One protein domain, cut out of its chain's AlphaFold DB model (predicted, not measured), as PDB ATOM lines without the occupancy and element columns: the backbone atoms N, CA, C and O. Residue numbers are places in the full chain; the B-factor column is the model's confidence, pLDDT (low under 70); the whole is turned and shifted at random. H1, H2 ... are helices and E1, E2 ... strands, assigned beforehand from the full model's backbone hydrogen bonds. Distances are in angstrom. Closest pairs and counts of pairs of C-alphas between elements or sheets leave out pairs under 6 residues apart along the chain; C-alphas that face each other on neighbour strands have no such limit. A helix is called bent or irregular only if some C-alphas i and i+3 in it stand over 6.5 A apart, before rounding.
ATOM      1  N   LEU A  33      36.432  75.702 114.078       72.75
ATOM      2  CA  LEU A  33      36.889  74.474 113.451       72.75
ATOM      3  C   LEU A  33      37.503  73.600 114.545       72.75
ATOM      4  O   LEU A  33      38.538  73.944 115.108       72.75
ATOM      5  N   ARG A  34      36.847  72.484 114.861       70.44
ATOM      6  CA  ARG A  34      37.392  71.498 115.800       70.44
ATOM      7  C   ARG A  34      38.423  70.651 115.079       70.44
ATOM      8  O   ARG A  34      38.093  70.069 114.048       70.44
ATOM      9  N   THR A  35      39.630  70.579 115.623       77.44
ATOM     10  CA  THR A  35      40.721  69.796 115.036       77.44
ATOM     11  C   THR A  35      41.364  68.882 116.067       77.44
ATOM     12  O   THR A  35      41.195  69.061 117.276       77.44
ATOM     13  N   CYS A  36      42.143  67.912 115.601       74.50
ATOM     14  CA  CYS A  36      42.931  67.036 116.458       74.50
ATOM     15  C   CYS A  36      43.999  67.779 117.289       74.50
ATOM     16  O   CYS A  36      44.366  67.301 118.362       74.50
ATOM     17  N   ALA A  37      44.451  68.955 116.838       74.00
ATOM     18  CA  ALA A  37      45.429  69.802 117.525       74.00
ATOM     19  C   ALA A  37      44.792  70.859 118.454       74.00
ATOM     20  O   ALA A  37      45.507  71.606 119.120       74.00
ATOM     21  N   GLY A  38      43.457  70.923 118.512       76.94
ATOM     22  CA  GLY A  38      42.695  71.912 119.278       76.94
ATOM     23  C   GLY A  38      41.682  72.682 118.428       76.94
ATOM     24  O   GLY A  38      41.576  72.498 117.216       76.94
ATOM     25  N   ASP A  39      40.903  73.549 119.065       79.31
ATOM     26  CA  ASP A  39      39.885  74.340 118.373       79.31
ATOM     27  C   ASP A  39      40.501  75.592 117.734       79.31
ATOM     28  O   ASP A  39      41.174  76.381 118.402       79.31
ATOM     29  N   VAL A  40      40.221  75.800 116.445       73.75
ATOM     30  CA  VAL A  40      40.589  77.013 115.711       73.75
ATOM     31  C   VAL A  40      39.364  77.913 115.594       73.75
ATOM     32  O   VAL A  40      38.379  77.580 114.933       73.75
ATOM     33  N   LEU A  41      39.417  79.070 116.247       74.19
ATOM     34  CA  LEU A  41      38.387  80.095 116.189       74.19
ATOM     35  C   LEU A  41      38.683  81.064 115.046       74.19
ATOM     36  O   LEU A  41      39.758  81.658 114.981       74.19
ATOM     37  N   LEU A  42      37.696  81.268 114.186       79.12
ATOM     38  CA  LEU A  42      37.776  82.084 112.986       79.12
ATOM     39  C   LEU A  42      36.708  83.182 112.991       79.12
ATOM     40  O   LEU A  42      35.641  83.057 113.608       79.12
ATOM     41  N   LYS A  43      36.973  84.248 112.243       82.31
ATOM     42  CA  LYS A  43      36.046  85.344 111.961       82.31
ATOM     43  C   LYS A  43      36.138  85.770 110.499       82.31
ATOM     44  O   LYS A  43      37.121  85.474 109.831       82.31
ATOM     45  N   ARG A  44      35.139  86.514 110.020       82.56
ATOM     46  CA  ARG A  44      35.286  87.270 108.770       82.56
ATOM     47  C   ARG A  44      36.247  88.435 108.970       82.56
ATOM     48  O   ARG A  44      36.268  89.032 110.049       82.56
ATOM     49  N   ILE A  45      36.992  88.762 107.919       81.94
ATOM     50  CA  ILE A  45      37.860  89.936 107.925       81.94
ATOM     51  C   ILE A  45      37.039  91.230 107.982       81.94
ATOM     52  O   ILE A  45      36.002  91.380 107.321       81.94
ATOM     53  N   THR A  46      37.511  92.171 108.794       78.44
ATOM     54  CA  THR A  46      36.928  93.513 108.892       78.44
ATOM     55  C   THR A  46      37.461  94.432 107.800       78.44
ATOM     56  O   THR A  46      38.527  94.188 107.236       78.44
ATOM     57  N   ALA A  47      36.730  95.504 107.496       73.00
ATOM     58  CA  ALA A  47      37.188  96.508 106.538       73.00
ATOM     59  C   ALA A  47      38.524  97.134 106.971       73.00
ATOM     60  O   ALA A  47      39.441  97.220 106.161       73.00
ATOM     61  N   LEU A  48      38.657  97.466 108.259       71.38
ATOM     62  CA  LEU A  48      39.870  98.071 108.812       71.38
ATOM     63  C   LEU A  48      41.089  97.142 108.717       71.38
ATOM     64  O   LEU A  48      42.180  97.583 108.376       71.38
ATOM     65  N   GLU A  49      40.921  95.847 108.994       80.50
ATOM     66  CA  GLU A  49      42.020  94.881 108.880       80.50
ATOM     67  C   GLU A  49      42.441  94.651 107.433       80.50
ATOM     68  O   GLU A  49      43.633  94.522 107.162       80.50
ATOM     69  N   ALA A  50      41.477  94.603 106.509       79.62
ATOM     70  CA  ALA A  50      41.772  94.508 105.087       79.62
ATOM     71  C   ALA A  50      42.550  95.747 104.616       79.62
ATOM     72  O   ALA A  50      43.599  95.602 103.995       79.62
ATOM     73  N   GLU A  51      42.088  96.944 104.986       75.88
ATOM     74  CA  GLU A  51      42.738  98.213 104.652       75.88
ATOM     75  C   GLU A  51      44.146  98.313 105.242       75.88
ATOM     76  O   GLU A  51      45.081  98.680 104.535       75.88
ATOM     77  N   GLN A  52      44.337  97.907 106.500       77.81
ATOM     78  CA  GLN A  52      45.658  97.877 107.123       77.81
ATOM     79  C   GLN A  52      46.631  96.989 106.336       77.81
ATOM     80  O   GLN A  52      47.747  97.411 106.040       77.81
ATOM     81  N   VAL A  53      46.206  95.779 105.953       81.88
ATOM     82  CA  VAL A  53      47.055  94.875 105.162       81.88
ATOM     83  C   VAL A  53      47.339  95.454 103.773       81.88
ATOM     84  O   VAL A  53      48.450  95.297 103.269       81.88
ATOM     85  N   THR A  54      46.377  96.148 103.158       78.69
ATOM     86  CA  THR A  54      46.586  96.859 101.888       78.69
ATOM     87  C   THR A  54      47.606  97.988 102.029       78.69
ATOM     88  O   THR A  54      48.504  98.086 101.199       78.69
ATOM     89  N   LEU A  55      47.525  98.809 103.078       76.69
ATOM     90  CA  LEU A  55      48.485  99.890 103.326       76.69
ATOM     91  C   LEU A  55      49.903  99.354 103.559       76.69
ATOM     92  O   LEU A  55      50.856  99.881 102.986       76.69
ATOM     93  N   ASP A  56      50.039  98.270 104.326       80.31
ATOM     94  CA  ASP A  56      51.324  97.591 104.521       80.31
ATOM     95  C   ASP A  56      51.880  97.045 103.194       80.31
ATOM     96  O   ASP A  56      53.092  97.034 102.973       80.31
ATOM     97  N   ALA A  57      51.002  96.593 102.294       80.50
ATOM     98  CA  ALA A  57      51.380  96.101 100.974       80.50
ATOM     99  C   ALA A  57      51.839  97.218 100.027       80.50
ATOM    100  O   ALA A  57      52.769  97.015  99.252       80.50
ATOM    101  N   MET A  58      51.246  98.411 100.130       78.38
ATOM    102  CA  MET A  58      51.606  99.590  99.330       78.38
ATOM    103  C   MET A  58      53.012 100.139  99.621       78.38
ATOM    104  O   MET A  58      53.473 101.030  98.910       78.38
ATOM    105  N   ILE A  59      53.711  99.616 100.636       82.88
ATOM    106  CA  ILE A  59      55.147  99.864 100.829       82.88
ATOM    107  C   ILE A  59      55.951  99.333  99.630       82.88
ATOM    108  O   ILE A  59      56.974  99.924  99.280       82.88
ATOM    109  N   ASP A  60      55.498  98.247  98.993       81.00
ATOM    110  CA  ASP A  60      56.050  97.781  97.721       81.00
ATOM    111  C   ASP A  60      55.568  98.710  96.583       81.00
ATOM    112  O   ASP A  60      54.363  98.762  96.309       81.00
ATOM    113  N   PRO A  61      56.478  99.435  95.897       79.00
ATOM    114  CA  PRO A  61      56.119 100.377  94.835       79.00
ATOM    115  C   PRO A  61      55.357  99.740  93.668       79.00
ATOM    116  O   PRO A  61      54.584 100.423  92.996       79.00
ATOM    117  N   ASP A  62      55.553  98.442  93.429       84.06
ATOM    118  CA  ASP A  62      54.906  97.729  92.331       84.06
ATOM    119  C   ASP A  62      53.498  97.241  92.700       84.06
ATOM    120  O   ASP A  62      52.747  96.821  91.819       84.06
ATOM    121  N   PHE A  63      53.116  97.267  93.984       81.62
ATOM    122  CA  PHE A  63      51.895  96.620  94.472       81.62
ATOM    123  C   PHE A  63      50.632  97.110  93.767       81.62
ATOM    124  O   PHE A  63      49.837  96.301  93.291       81.62
ATOM    125  N   VAL A  64      50.470  98.429  93.638       81.25
ATOM    126  CA  VAL A  64      49.298  99.022  92.976       81.25
ATOM    127  C   VAL A  64      49.225  98.581  91.513       81.25
ATOM    128  O   VAL A  64      48.181  98.106  91.067       81.25
ATOM    129  N   GLY A  65      50.351  98.637  90.795       81.31
ATOM    130  CA  GLY A  65      50.425  98.191  89.403       81.31
ATOM    131  C   GLY A  65      50.139  96.694  89.245       81.31
ATOM    132  O   GLY A  65      49.472  96.288  88.294       81.31
ATOM    133  N   MET A  66      50.574  95.864  90.198       82.56
ATOM    134  CA  MET A  66      50.265  94.432  90.216       82.56
ATOM    135  C   MET A  66      48.775  94.157  90.430       82.56
ATOM    136  O   MET A  66      48.219  93.298  89.749       82.56
ATOM    137  N   VAL A  67      48.118  94.879  91.342       81.94
ATOM    138  CA  VAL A  67      46.675  94.734  91.598       81.94
ATOM    139  C   VAL A  67      45.860  95.160  90.376       81.94
ATOM    140  O   VAL A  67      44.969  94.425  89.944       81.94
ATOM    141  N   GLU A  68      46.194  96.299  89.765       80.44
ATOM    142  CA  GLU A  68      45.565  96.744  88.516       80.44
ATOM    143  C   GLU A  68      45.749  95.708  87.405       80.44
ATOM    144  O   GLU A  68      44.796  95.345  86.704       80.44
ATOM    145  N   ARG A  69      46.965  95.164  87.272       82.75
ATOM    146  CA  ARG A  69      47.260  94.146  86.264       82.75
ATOM    147  C   ARG A  69      46.494  92.849  86.510       82.75
ATOM    148  O   ARG A  69      45.952  92.283  85.558       82.75
ATOM    149  N   ALA A  70      46.390  92.412  87.763       82.56
ATOM    150  CA  ALA A  70      45.591  91.256  88.156       82.56
ATOM    151  C   ALA A  70      44.113  91.441  87.791       82.56
ATOM    152  O   ALA A  70      43.498  90.515  87.261       82.56
ATOM    153  N   HIS A  71      43.553  92.637  88.001       79.00
ATOM    154  CA  HIS A  71      42.167  92.939  87.638       79.00
ATOM    155  C   HIS A  71      41.935  92.846  86.122       79.00
ATOM    156  O   HIS A  71      40.985  92.204  85.673       79.00
ATOM    157  N   VAL A  72      42.846  93.411  85.322       83.12
ATOM    158  CA  VAL A  72      42.786  93.337  83.851       83.12
ATOM    159  C   VAL A  72      42.846  91.889  83.356       83.12
ATOM    160  O   VAL A  72      42.055  91.498  82.495       83.12
ATOM    161  N   LEU A  73      43.767  91.085  83.891       80.88
ATOM    162  CA  LEU A  73      43.918  89.681  83.502       80.88
ATOM    163  C   LEU A  73      42.727  88.829  83.972       80.88
ATOM    164  O   LEU A  73      42.245  87.988  83.218       80.88
ATOM    165  N   SER A  74      42.193  89.090  85.167       78.06
ATOM    166  CA  SER A  74      41.001  88.411  85.690       78.06
ATOM    167  C   SER A  74      39.756  88.688  84.836       78.06
ATOM    168  O   SER A  74      39.031  87.757  84.477       78.06
ATOM    169  N   ALA A  75      39.545  89.939  84.413       77.81
ATOM    170  CA  ALA A  75      38.437  90.303  83.528       77.81
ATOM    171  C   ALA A  75      38.519  89.598  82.161       77.81
ATOM    172  O   ALA A  75      37.503  89.162  81.619       77.81
ATOM    173  N   LYS A  76      39.730  89.437  81.614       78.38
ATOM    174  CA  LYS A  76      39.962  88.666  80.382       78.38
ATOM    175  C   LYS A  76      39.728  87.168  80.577       78.38
ATOM    176  O   LYS A  76      39.101  86.540  79.726       78.38
ATOM    177  N   ALA A  77      40.169  86.613  81.706       76.81
ATOM    178  CA  ALA A  77      39.941  85.213  82.057       76.81
ATOM    179  C   ALA A  77      38.447  84.868  82.143       76.81
ATOM    180  O   ALA A  77      38.046  83.791  81.713       76.81
ATOM    181  N   ALA A  78      37.625  85.791  82.653       74.00
ATOM    182  CA  ALA A  78      36.170  85.643  82.714       74.00
ATOM    183  C   ALA A  78      35.468  85.767  81.343       74.00
ATOM    184  O   ALA A  78      34.296  85.414  81.225       74.00
ATOM    185  N   GLY A  79      36.159  86.291  80.324       73.75
ATOM    186  CA  GLY A  79      35.653  86.463  78.964       73.75
ATOM    187  C   GLY A  79      36.214  85.412  77.996       73.75
ATOM    188  O   GLY A  79      35.862  84.240  78.109       73.75
ATOM    189  N   PRO A  80      37.054  85.799  77.016       71.69
ATOM    190  CA  PRO A  80      37.588  84.877  76.007       71.69
ATOM    191  C   PRO A  80      38.553  83.813  76.563       71.69
ATOM    192  O   PRO A  80      38.892  82.883  75.836       71.69
ATOM    193  N   GLY A  81      38.971  83.922  77.828       76.12
ATOM    194  CA  GLY A  81      39.996  83.071  78.432       76.12
ATOM    195  C   GLY A  81      41.398  83.673  78.293       76.12
ATOM    196  O   GLY A  81      41.595  84.668  77.599       76.12
ATOM    197  N   LEU A  82      42.368  83.091  79.005       82.31
ATOM    198  CA  LEU A  82      43.782  83.481  78.942       82.31
ATOM    199  C   LEU A  82      44.577  82.422  78.175       82.31
ATOM    200  O   LEU A  82      44.431  81.231  78.456       82.31
ATOM    201  N   GLU A  83      45.463  82.845  77.274       86.81
ATOM    202  CA  GLU A  83      46.328  81.944  76.504       86.81
ATOM    203  C   GLU A  83      47.813  82.316  76.624       86.81
ATOM    204  O   GLU A  83      48.173  83.467  76.869       86.81
ATOM    205  N   GLY A  84      48.684  81.317  76.437       86.00
ATOM    206  CA  GLY A  84      50.127  81.494  76.262       86.00
ATOM    207  C   GLY A  84      50.789  82.391  77.312       86.00
ATOM    208  O   GLY A  84      50.867  82.044  78.492       86.00
ATOM    209  N   ASP A  85      51.296  83.534  76.857       86.31
ATOM    210  CA  ASP A  85      52.037  84.486  77.684       86.31
ATOM    211  C   ASP A  85      51.147  85.211  78.705       86.31
ATOM    212  O   ASP A  85      51.608  85.488  79.810       86.31
ATOM    213  N   GLU A  86      49.864  85.439  78.403       85.69
ATOM    214  CA  GLU A  86      48.929  86.090  79.335       85.69
ATOM    215  C   GLU A  86      48.584  85.176  80.518       85.69
ATOM    216  O   GLU A  86      48.440  85.639  81.649       85.69
ATOM    217  N   LEU A  87      48.490  83.863  80.279       85.69
ATOM    218  CA  LEU A  87      48.316  82.887  81.355       85.69
ATOM    219  C   LEU A  87      49.561  82.827  82.250       85.69
ATOM    220  O   LEU A  87      49.433  82.755  83.471       85.69
ATOM    221  N   ARG A  88      50.763  82.876  81.656       87.75
ATOM    222  CA  ARG A  88      52.019  82.910  82.420       87.75
ATOM    223  C   ARG A  88      52.090  84.160  83.293       87.75
ATOM    224  O   ARG A  88      52.337  84.047  84.489       87.75
ATOM    225  N   GLU A  89      51.795  85.318  82.715       88.69
ATOM    226  CA  GLU A  89      51.771  86.589  83.436       88.69
ATOM    227  C   GLU A  89      50.738  86.580  84.573       88.69
ATOM    228  O   GLU A  89      51.035  87.015  85.682       88.69
ATOM    229  N   TYR A  90      49.544  86.025  84.346       84.00
ATOM    230  CA  TYR A  90      48.524  85.894  85.388       84.00
ATOM    231  C   TYR A  90      49.003  85.060  86.581       84.00
ATOM    232  O   TYR A  90      48.772  85.435  87.733       84.00
ATOM    233  N   LEU A  91      49.709  83.958  86.321       85.69
ATOM    234  CA  LEU A  91      50.296  83.126  87.372       85.69
ATOM    235  C   LEU A  91      51.430  83.850  88.111       85.69
ATOM    236  O   LEU A  91      51.508  83.755  89.334       85.69
ATOM    237  N   GLU A  92      52.279  84.597  87.401       88.31
ATOM    238  CA  GLU A  92      53.370  85.380  87.995       88.31
ATOM    239  C   GLU A  92      52.845  86.510  88.891       88.31
ATOM    240  O   GLU A  92      53.279  86.648  90.038       88.31
ATOM    241  N   VAL A  93      51.862  87.277  88.411       85.38
ATOM    242  CA  VAL A  93      51.193  88.322  89.199       85.38
ATOM    243  C   VAL A  93      50.488  87.705  90.408       85.38
ATOM    244  O   VAL A  93      50.633  88.200  91.525       85.38
ATOM    245  N   GLY A  94      49.788  86.582  90.220       82.81
ATOM    246  CA  GLY A  94      49.155  85.843  91.311       82.81
ATOM    247  C   GLY A  94      50.154  85.384  92.376       82.81
ATOM    248  O   GLY A  94      49.894  85.547  93.565       82.81
ATOM    249  N   ALA A  95      51.321  84.877  91.972       85.88
ATOM    250  CA  ALA A  95      52.377  84.458  92.893       85.88
ATOM    251  C   ALA A  95      52.962  85.635  93.688       85.88
ATOM    252  O   ALA A  95      53.208  85.494  94.886       85.88
ATOM    253  N   ARG A  96      53.133  86.806  93.059       84.75
ATOM    254  CA  ARG A  96      53.572  88.026  93.758       84.75
ATOM    255  C   ARG A  96      52.509  88.565  94.718       84.75
ATOM    256  O   ARG A  96      52.864  89.106  95.759       84.75
ATOM    257  N   LEU A  97      51.223  88.394  94.399       83.75
ATOM    258  CA  LEU A  97      50.119  88.833  95.258       83.75
ATOM    259  C   LEU A  97      49.775  87.843  96.386       83.75
ATOM    260  O   LEU A  97      49.192  88.236  97.401       83.75
ATOM    261  N   ALA A  98      50.149  86.569  96.240       83.88
ATOM    262  CA  ALA A  98      49.824  85.500  97.185       83.88
ATOM    263  C   ALA A  98      50.241  85.781  98.645       83.88
ATOM    264  O   ALA A  98      49.430  85.505  99.533       83.88
ATOM    265  N   PRO A  99      51.420  86.368  98.945       84.69
ATOM    266  CA  PRO A  99      51.790  86.719 100.317       84.69
ATOM    267  C   PRO A  99      50.825  87.720 100.966       84.69
ATOM    268  O   PRO A  99      50.489  87.582 102.141       84.69
ATOM    269  N   PHE A 100      50.315  88.699 100.212       82.62
ATOM    270  CA  PHE A 100      49.343  89.667 100.733       82.62
ATOM    271  C   PHE A 100      47.991  89.003 100.990       82.62
ATOM    272  O   PHE A 100      47.408  89.182 102.059       82.62
ATOM    273  N   ALA A 101      47.529  88.160 100.061       81.69
ATOM    274  CA  ALA A 101      46.314  87.370 100.247       81.69
ATOM    275  C   ALA A 101      46.418  86.439 101.470       81.69
ATOM    276  O   ALA A 101      45.459  86.315 102.236       81.69
ATOM    277  N   LYS A 102      47.597  85.844 101.707       86.06
ATOM    278  CA  LYS A 102      47.884  85.049 102.909       86.06
ATOM    279  C   LYS A 102      47.769  85.909 104.170       86.06
ATOM    280  O   LYS A 102      47.048  85.525 105.082       86.06
ATOM    281  N   ARG A 103      48.370  87.104 104.209       87.19
ATOM    282  CA  ARG A 103      48.261  88.028 105.360       87.19
ATOM    283  C   ARG A 103      46.819  88.430 105.677       87.19
ATOM    284  O   ARG A 103      46.446  88.447 106.846       87.19
ATOM    285  N   ILE A 104      46.003  88.702 104.655       85.62
ATOM    286  CA  ILE A 104      44.557  88.950 104.807       85.62
ATOM    287  C   ILE A 104      43.884  87.726 105.442       85.62
ATOM    288  O   ILE A 104      43.143  87.862 106.414       85.62
ATOM    289  N   ALA A 105      44.170  86.524 104.942       86.31
ATOM    290  CA  ALA A 105      43.622  85.290 105.493       86.31
ATOM    291  C   ALA A 105      44.023  85.064 106.960       86.31
ATOM    292  O   ALA A 105      43.175  84.684 107.763       86.31
ATOM    293  N   LEU A 106      45.265  85.359 107.354       90.00
ATOM    294  CA  LEU A 106      45.710  85.201 108.744       90.00
ATOM    295  C   LEU A 106      44.913  86.071 109.727       90.00
ATOM    296  O   LEU A 106      44.632  85.623 110.837       90.00
ATOM    297  N   LYS A 107      44.452  87.263 109.316       88.25
ATOM    298  CA  LYS A 107      43.586  88.128 110.148       88.25
ATOM    299  C   LYS A 107      42.226  87.498 110.474       88.25
ATOM    300  O   LYS A 107      41.546  87.943 111.401       88.25
ATOM    301  N   CYS A 108      41.821  86.457 109.749       86.25
ATOM    302  CA  CYS A 108      40.608  85.702 110.043       86.25
ATOM    303  C   CYS A 108      40.777  84.741 111.229       86.25
ATOM    304  O   CYS A 108      39.764  84.303 111.775       86.25
ATOM    305  N   ILE A 109      42.006  84.406 111.642       87.50
ATOM    306  CA  ILE A 109      42.265  83.506 112.772       87.50
ATOM    307  C   ILE A 109      42.259  84.308 114.076       87.50
ATOM    308  O   ILE A 109      43.032  85.242 114.260       87.50
ATOM    309  N   VAL A 110      41.364  83.939 114.991       84.06
ATOM    310  CA  VAL A 110      41.214  84.572 116.310       84.06
ATOM    311  C   VAL A 110      41.960  83.786 117.383       84.06
ATOM    312  O   VAL A 110      42.529  84.375 118.295       84.06
ATOM    313  N   SER A 111      41.918  82.455 117.304       81.12
ATOM    314  CA  SER A 111      42.590  81.560 118.245       81.12
ATOM    315  C   SER A 111      42.923  80.238 117.546       81.12
ATOM    316  O   SER A 111      42.022  79.698 116.909       81.12
ATOM    317  N   PRO A 112      44.142  79.685 117.669       83.50
ATOM    318  CA  PRO A 112      45.312  80.327 118.269       83.50
ATOM    319  C   PRO A 112      45.687  81.603 117.505       83.50
ATOM    320  O   PRO A 112      45.377  81.738 116.325       83.50
ATOM    321  N   GLU A 113      46.294  82.570 118.186       83.25
ATOM    322  CA  GLU A 113      46.760  83.780 117.511       83.25
ATOM    323  C   GLU A 113      47.933  83.420 116.588       83.25
ATOM    324  O   GLU A 113      48.900  82.812 117.041       83.25
ATOM    325  N   VAL A 114      47.826  83.776 115.304       85.44
ATOM    326  CA  VAL A 114      48.849  83.517 114.281       85.44
ATOM    327  C   VAL A 114      49.318  84.854 113.720       85.44
ATOM    328  O   VAL A 114      48.560  85.568 113.062       85.44
ATOM    329  N   ARG A 115      50.566  85.213 114.009       80.06
ATOM    330  CA  ARG A 115      51.176  86.512 113.691       80.06
ATOM    331  C   ARG A 115      52.200  86.441 112.566       80.06
ATOM    332  O   ARG A 115      52.555  87.484 112.021       80.06
ATOM    333  N   SER A 116      52.680  85.246 112.233       83.38
ATOM    334  CA  SER A 116      53.722  85.031 111.230       83.38
ATOM    335  C   SER A 116      53.394  83.879 110.282       83.38
ATOM    336  O   SER A 116      52.534  83.037 110.560       83.38
ATOM    337  N   ASP A 117      54.092  83.851 109.148       86.44
ATOM    338  CA  ASP A 117      53.991  82.755 108.188       86.44
ATOM    339  C   ASP A 117      54.514  81.449 108.790       86.44
ATOM    340  O   ASP A 117      53.923  80.398 108.559       86.44
ATOM    341  N   GLU A 118      55.557  81.518 109.618       88.19
ATOM    342  CA  GLU A 118      56.111  80.368 110.325       88.19
ATOM    343  C   GLU A 118      55.114  79.790 111.338       88.19
ATOM    344  O   GLU A 118      54.935  78.576 111.402       88.19
ATOM    345  N   GLU A 119      54.429  80.639 112.110       88.00
ATOM    346  CA  GLU A 119      53.375  80.199 113.037       88.00
ATOM    347  C   GLU A 119      52.202  79.554 112.292       88.00
ATOM    348  O   GLU A 119      51.635  78.563 112.758       88.00
ATOM    349  N   TYR A 120      51.861  80.080 111.114       89.88
ATOM    350  CA  TYR A 120      50.839  79.483 110.266       89.88
ATOM    351  C   TYR A 120      51.265  78.112 109.741       89.88
ATOM    352  O   TYR A 120      50.483  77.166 109.789       89.88
ATOM    353  N   ASP A 121      52.508  77.974 109.287       89.62
ATOM    354  CA  ASP A 121      53.024  76.701 108.792       89.62
ATOM    355  C   ASP A 121      53.091  75.658 109.920       89.62
ATOM    356  O   ASP A 121      52.753  74.492 109.711       89.62
ATOM    357  N   VAL A 122      53.445  76.069 111.144       89.62
ATOM    358  CA  VAL A 122      53.369  75.216 112.342       89.62
ATOM    359  C   VAL A 122      51.934  74.760 112.604       89.62
ATOM    360  O   VAL A 122      51.719  73.567 112.824       89.62
ATOM    361  N   LEU A 123      50.955  75.670 112.540       87.94
ATOM    362  CA  LEU A 123      49.538  75.320 112.665       87.94
ATOM    363  C   LEU A 123      49.136  74.294 111.599       87.94
ATOM    364  O   LEU A 123      48.567  73.265 111.943       87.94
ATOM    365  N   LEU A 124      49.471  74.524 110.327       89.06
ATOM    366  CA  LEU A 124      49.128  73.608 109.236       89.06
ATOM    367  C   LEU A 124      49.767  72.225 109.390       89.06
ATOM    368  O   LEU A 124      49.129  71.225 109.068       89.06
ATOM    369  N   ASN A 125      51.003  72.159 109.884       91.44
ATOM    370  CA  ASN A 125      51.714  70.900 110.110       91.44
ATOM    371  C   ASN A 125      51.144  70.090 111.284       91.44
ATOM    372  O   ASN A 125      51.360  68.880 111.347       91.44
ATOM    373  N   ALA A 126      50.430  70.737 112.209       87.94
ATOM    374  CA  ALA A 126      49.754  70.069 113.319       87.94
ATOM    375  C   ALA A 126      48.391  69.466 112.926       87.94
ATOM    376  O   ALA A 126      47.838  68.671 113.684       87.94
ATOM    377  N   LEU A 127      47.849  69.836 111.763       84.00
ATOM    378  CA  LEU A 127      46.551  69.379 111.271       84.00
ATOM    379  C   LEU A 127      46.683  68.145 110.377       84.00
ATOM    380  O   LEU A 127      47.657  67.973 109.644       84.00
ATOM    381  N   SER A 128      45.650  67.302 110.372       84.31
ATOM    382  CA  SER A 128      45.494  66.290 109.326       84.31
ATOM    383  C   SER A 128      45.241  66.942 107.962       84.31
ATOM    384  O   SER A 128      44.814  68.094 107.865       84.31
ATOM    385  N   THR A 129      45.457  66.193 106.879       87.69
ATOM    386  CA  THR A 129      45.251  66.681 105.505       87.69
ATOM    387  C   THR A 129      43.845  67.251 105.279       87.69
ATOM    388  O   THR A 129      43.700  68.291 104.636       87.69
ATOM    389  N   ASP A 130      42.817  66.603 105.830       78.00
ATOM    390  CA  ASP A 130      41.425  67.031 105.669       78.00
ATOM    391  C   ASP A 130      41.118  68.296 106.483       78.00
ATOM    392  O   ASP A 130      40.467  69.213 105.981       78.00
ATOM    393  N   GLU A 131      41.634  68.394 107.711       77.25
ATOM    394  CA  GLU A 131      41.486  69.585 108.561       77.25
ATOM    395  C   GLU A 131      42.223  70.789 107.979       77.25
ATOM    396  O   GLU A 131      41.688  71.897 107.968       77.25
ATOM    397  N   ARG A 132      43.426  70.567 107.442       85.06
ATOM    398  CA  ARG A 132      44.193  71.581 106.722       85.06
ATOM    399  C   ARG A 132      43.398  72.124 105.541       85.06
ATOM    400  O   ARG A 132      43.261  73.336 105.408       85.06
ATOM    401  N   ARG A 133      42.834  71.238 104.718       77.75
ATOM    402  CA  ARG A 133      42.009  71.643 103.576       77.75
ATOM    403  C   ARG A 133      40.773  72.424 104.028       77.75
ATOM    404  O   ARG A 133      40.462  73.456 103.442       77.75
ATOM    405  N   ALA A 134      40.104  71.969 105.087       74.06
ATOM    406  CA  ALA A 134      38.952  72.663 105.654       74.06
ATOM    407  C   ALA A 134      39.317  74.065 106.171       74.06
ATOM    408  O   ALA A 134      38.579  75.019 105.922       74.06
ATOM    409  N   LEU A 135      40.460  74.208 106.846       79.94
ATOM    410  CA  LEU A 135      40.964  75.500 107.304       79.94
ATOM    411  C   LEU A 135      41.279  76.421 106.120       79.94
ATOM    412  O   LEU A 135      40.821  77.557 106.105       79.94
ATOM    413  N   GLU A 136      42.011  75.944 105.114       84.56
ATOM    414  CA  GLU A 136      42.349  76.723 103.915       84.56
ATOM    415  C   GLU A 136      41.091  77.176 103.147       84.56
ATOM    416  O   GLU A 136      41.007  78.332 102.720       84.56
ATOM    417  N   ASP A 137      40.081  76.310 103.019       77.19
ATOM    418  CA  ASP A 137      38.808  76.645 102.376       77.19
ATOM    419  C   ASP A 137      38.005  77.676 103.189       77.19
ATOM    420  O   ASP A 137      37.475  78.634 102.615       77.19
ATOM    421  N   LEU A 138      37.954  77.537 104.520       76.62
ATOM    422  CA  LEU A 138      37.311  78.511 105.408       76.62
ATOM    423  C   LEU A 138      38.017  79.862 105.362       76.62
ATOM    424  O   LEU A 138      37.358  80.890 105.224       76.62
ATOM    425  N   LEU A 139      39.347  79.877 105.428       84.00
ATOM    426  CA  LEU A 139      40.135  81.099 105.331       84.00
ATOM    427  C   LEU A 139      39.879  81.803 104.003       84.00
ATOM    428  O   LEU A 139      39.557  82.987 104.016       84.00
ATOM    429  N   ARG A 140      39.890  81.063 102.886       79.19
ATOM    430  CA  ARG A 140      39.561  81.604 101.562       79.19
ATOM    431  C   ARG A 140      38.168  82.224 101.525       79.19
ATOM    432  O   ARG A 140      37.981  83.221 100.843       79.19
ATOM    433  N   GLN A 141      37.176  81.650 102.203       74.50
ATOM    434  CA  GLN A 141      35.822  82.211 102.231       74.50
ATOM    435  C   GLN A 141      35.702  83.428 103.149       74.50
ATOM    436  O   GLN A 141      35.001  84.384 102.816       74.50
ATOM    437  N   LEU A 142      36.350  83.391 104.311       77.06
ATOM    438  CA  LEU A 142      36.254  84.423 105.343       77.06
ATOM    439  C   LEU A 142      37.105  85.660 105.030       77.06
ATOM    440  O   LEU A 142      36.768  86.747 105.504       77.06
ATOM    441  N   SER A 143      38.154  85.499 104.217       81.81
ATOM    442  CA  SER A 143      39.065  86.559 103.774       81.81
ATOM    443  C   SER A 143      38.630  87.262 102.485       81.81
ATOM    444  O   SER A 143      39.281  88.220 102.073       81.81
ATOM    445  N   ARG A 144      37.569  86.788 101.814       73.94
ATOM    446  CA  ARG A 144      37.047  87.427 100.596       73.94
ATOM    447  C   ARG A 144      36.623  88.860 100.886       73.94
ATOM    448  O   ARG A 144      35.835  89.108 101.797       73.94
ATOM    449  N   THR A 145      37.116  89.773 100.062       68.00
ATOM    450  CA  THR A 145      36.730  91.190 100.033       68.00
ATOM    451  C   THR A 145      35.681  91.473  98.961       68.00
ATOM    452  O   THR A 145      34.928  92.434  99.084       68.00
ATOM    453  N   ASP A 146      35.589  90.613  97.947       61.59
ATOM    454  CA  ASP A 146      34.658  90.772  96.832       61.59
ATOM    455  C   ASP A 146      33.237  90.351  97.211       61.59
ATOM    456  O   ASP A 146      33.024  89.525  98.103       61.59
TER     457      ASP A 146
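Overview. This is residues 33 to 146 of the 201 residues of an uncharacterized protein of Methanomassiliicoccales archaeon PtaB.Bin215 (UniProt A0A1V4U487). A long bent helix, H3, runs through an elongated domain and joins two ends: at one end its arm H3a folds back against H2 as a helical hairpin, and at the other its arm H3b leads into a small head, where H5 covers one face of a three-stranded sheet and H4 lies near by. H1 lies beside H3b, between the head and the hairpin along the chain. The printed part has 114 residues with five named helices and three named strands, in the order E1 E2 H1 H2 H3 E3 H4 H5; the sheet runs E1 E2 E3, antiparallel throughout, and the class is mostly helix. The whole is only just compact, close to loose, with a radius of gyration of the C-alphas of 15.9 A, and only just elongated, spanning 44 by 29 by 23 A.

Along the chain. E1 is residues 33 to 35, 6.3 A long, and begins at C-alpha 33, (36.889, 74.474, 113.451). E2 is residues 38 to 42, 12.9 A. H1 is residues 47 to 57, 15.2 A, and H2 is residues 63 to 77, 20.7 A. H3, residues 84 to 106, was assigned as one helix by its hydrogen bonds but is bent: C-alphas 96 and 99 are 6.9 A apart. Its arm H3a, residues 84 to 96, is 19.0 A long and begins at C-alpha 84, (50.127, 81.494, 76.262); its arm H3b, residues 99 to 106, is 10.5 A long. E3 is residues 109 to 111, 5.8 A. H4 is residues 117 to 126, 14.3 A. H5 is residues 129 to 142, 19.9 A, and ends at C-alpha 142, (36.254, 84.423, 105.343).

Arrangement. H3 is the hub, the helix that touches most others, three in number, and its arms stand at a steep tilt of 51 degrees. H3a touches H2, the closest C-alphas being those of Leu 73 and Tyr 90, 6.3 A apart, at a steep tilt of 41 degrees, opposite ways; the two form a helical hairpin. H3b touches H1 at a shallow tilt of 29 degrees, opposite ways, closest at the C-alphas of Ala 50 and Ile 104, 6.2 A. H5 touches H3b with residues 139 to 142 alone, about perpendicular at 84 degrees, with the C-alphas of Ala 105 and Leu 139 at 5.5 A. The packing of helices that touch is only just mostly crossed, with 1 of 3 pairs at a shallow tilt. H5 is on the sheet, making two layers, helix over one face, at a height over the sheet of 9.4 A; it lies over E1 and E2 and runs along the strands, at 3 degrees to E2 on the local plane. H4 is only just not on the sheet, with 4 pairs of C-alphas within 10 A, and is close but not clearly touching H5, the C-alphas of Leu 124 and Arg 132 being 5.9 A apart. The hairpin E1 and E2 has N 33 and O 40 within hydrogen-bond range at 2.8 A. E2 is staggered, pairing with E1 over residues 38 to 40 and with E3 over 41 to 42; N 41 and O 111 are 2.8 A apart. Every O i to N i+4 pair is within hydrogen-bond range in H1, H2, H3a, H3b, H4 and H5. H2 and H5 are apart.

Size, cuts and confidence. The two C-alphas farthest apart are those of Gly 38 and Pro 80, 45.5 A. The printed part has no cut. No link is long; the link from H2 to H3, 6 residues, is short, and the others are tight. The mean pLDDT of the printed part is 81.4, and residues 145 to 146 are under 70.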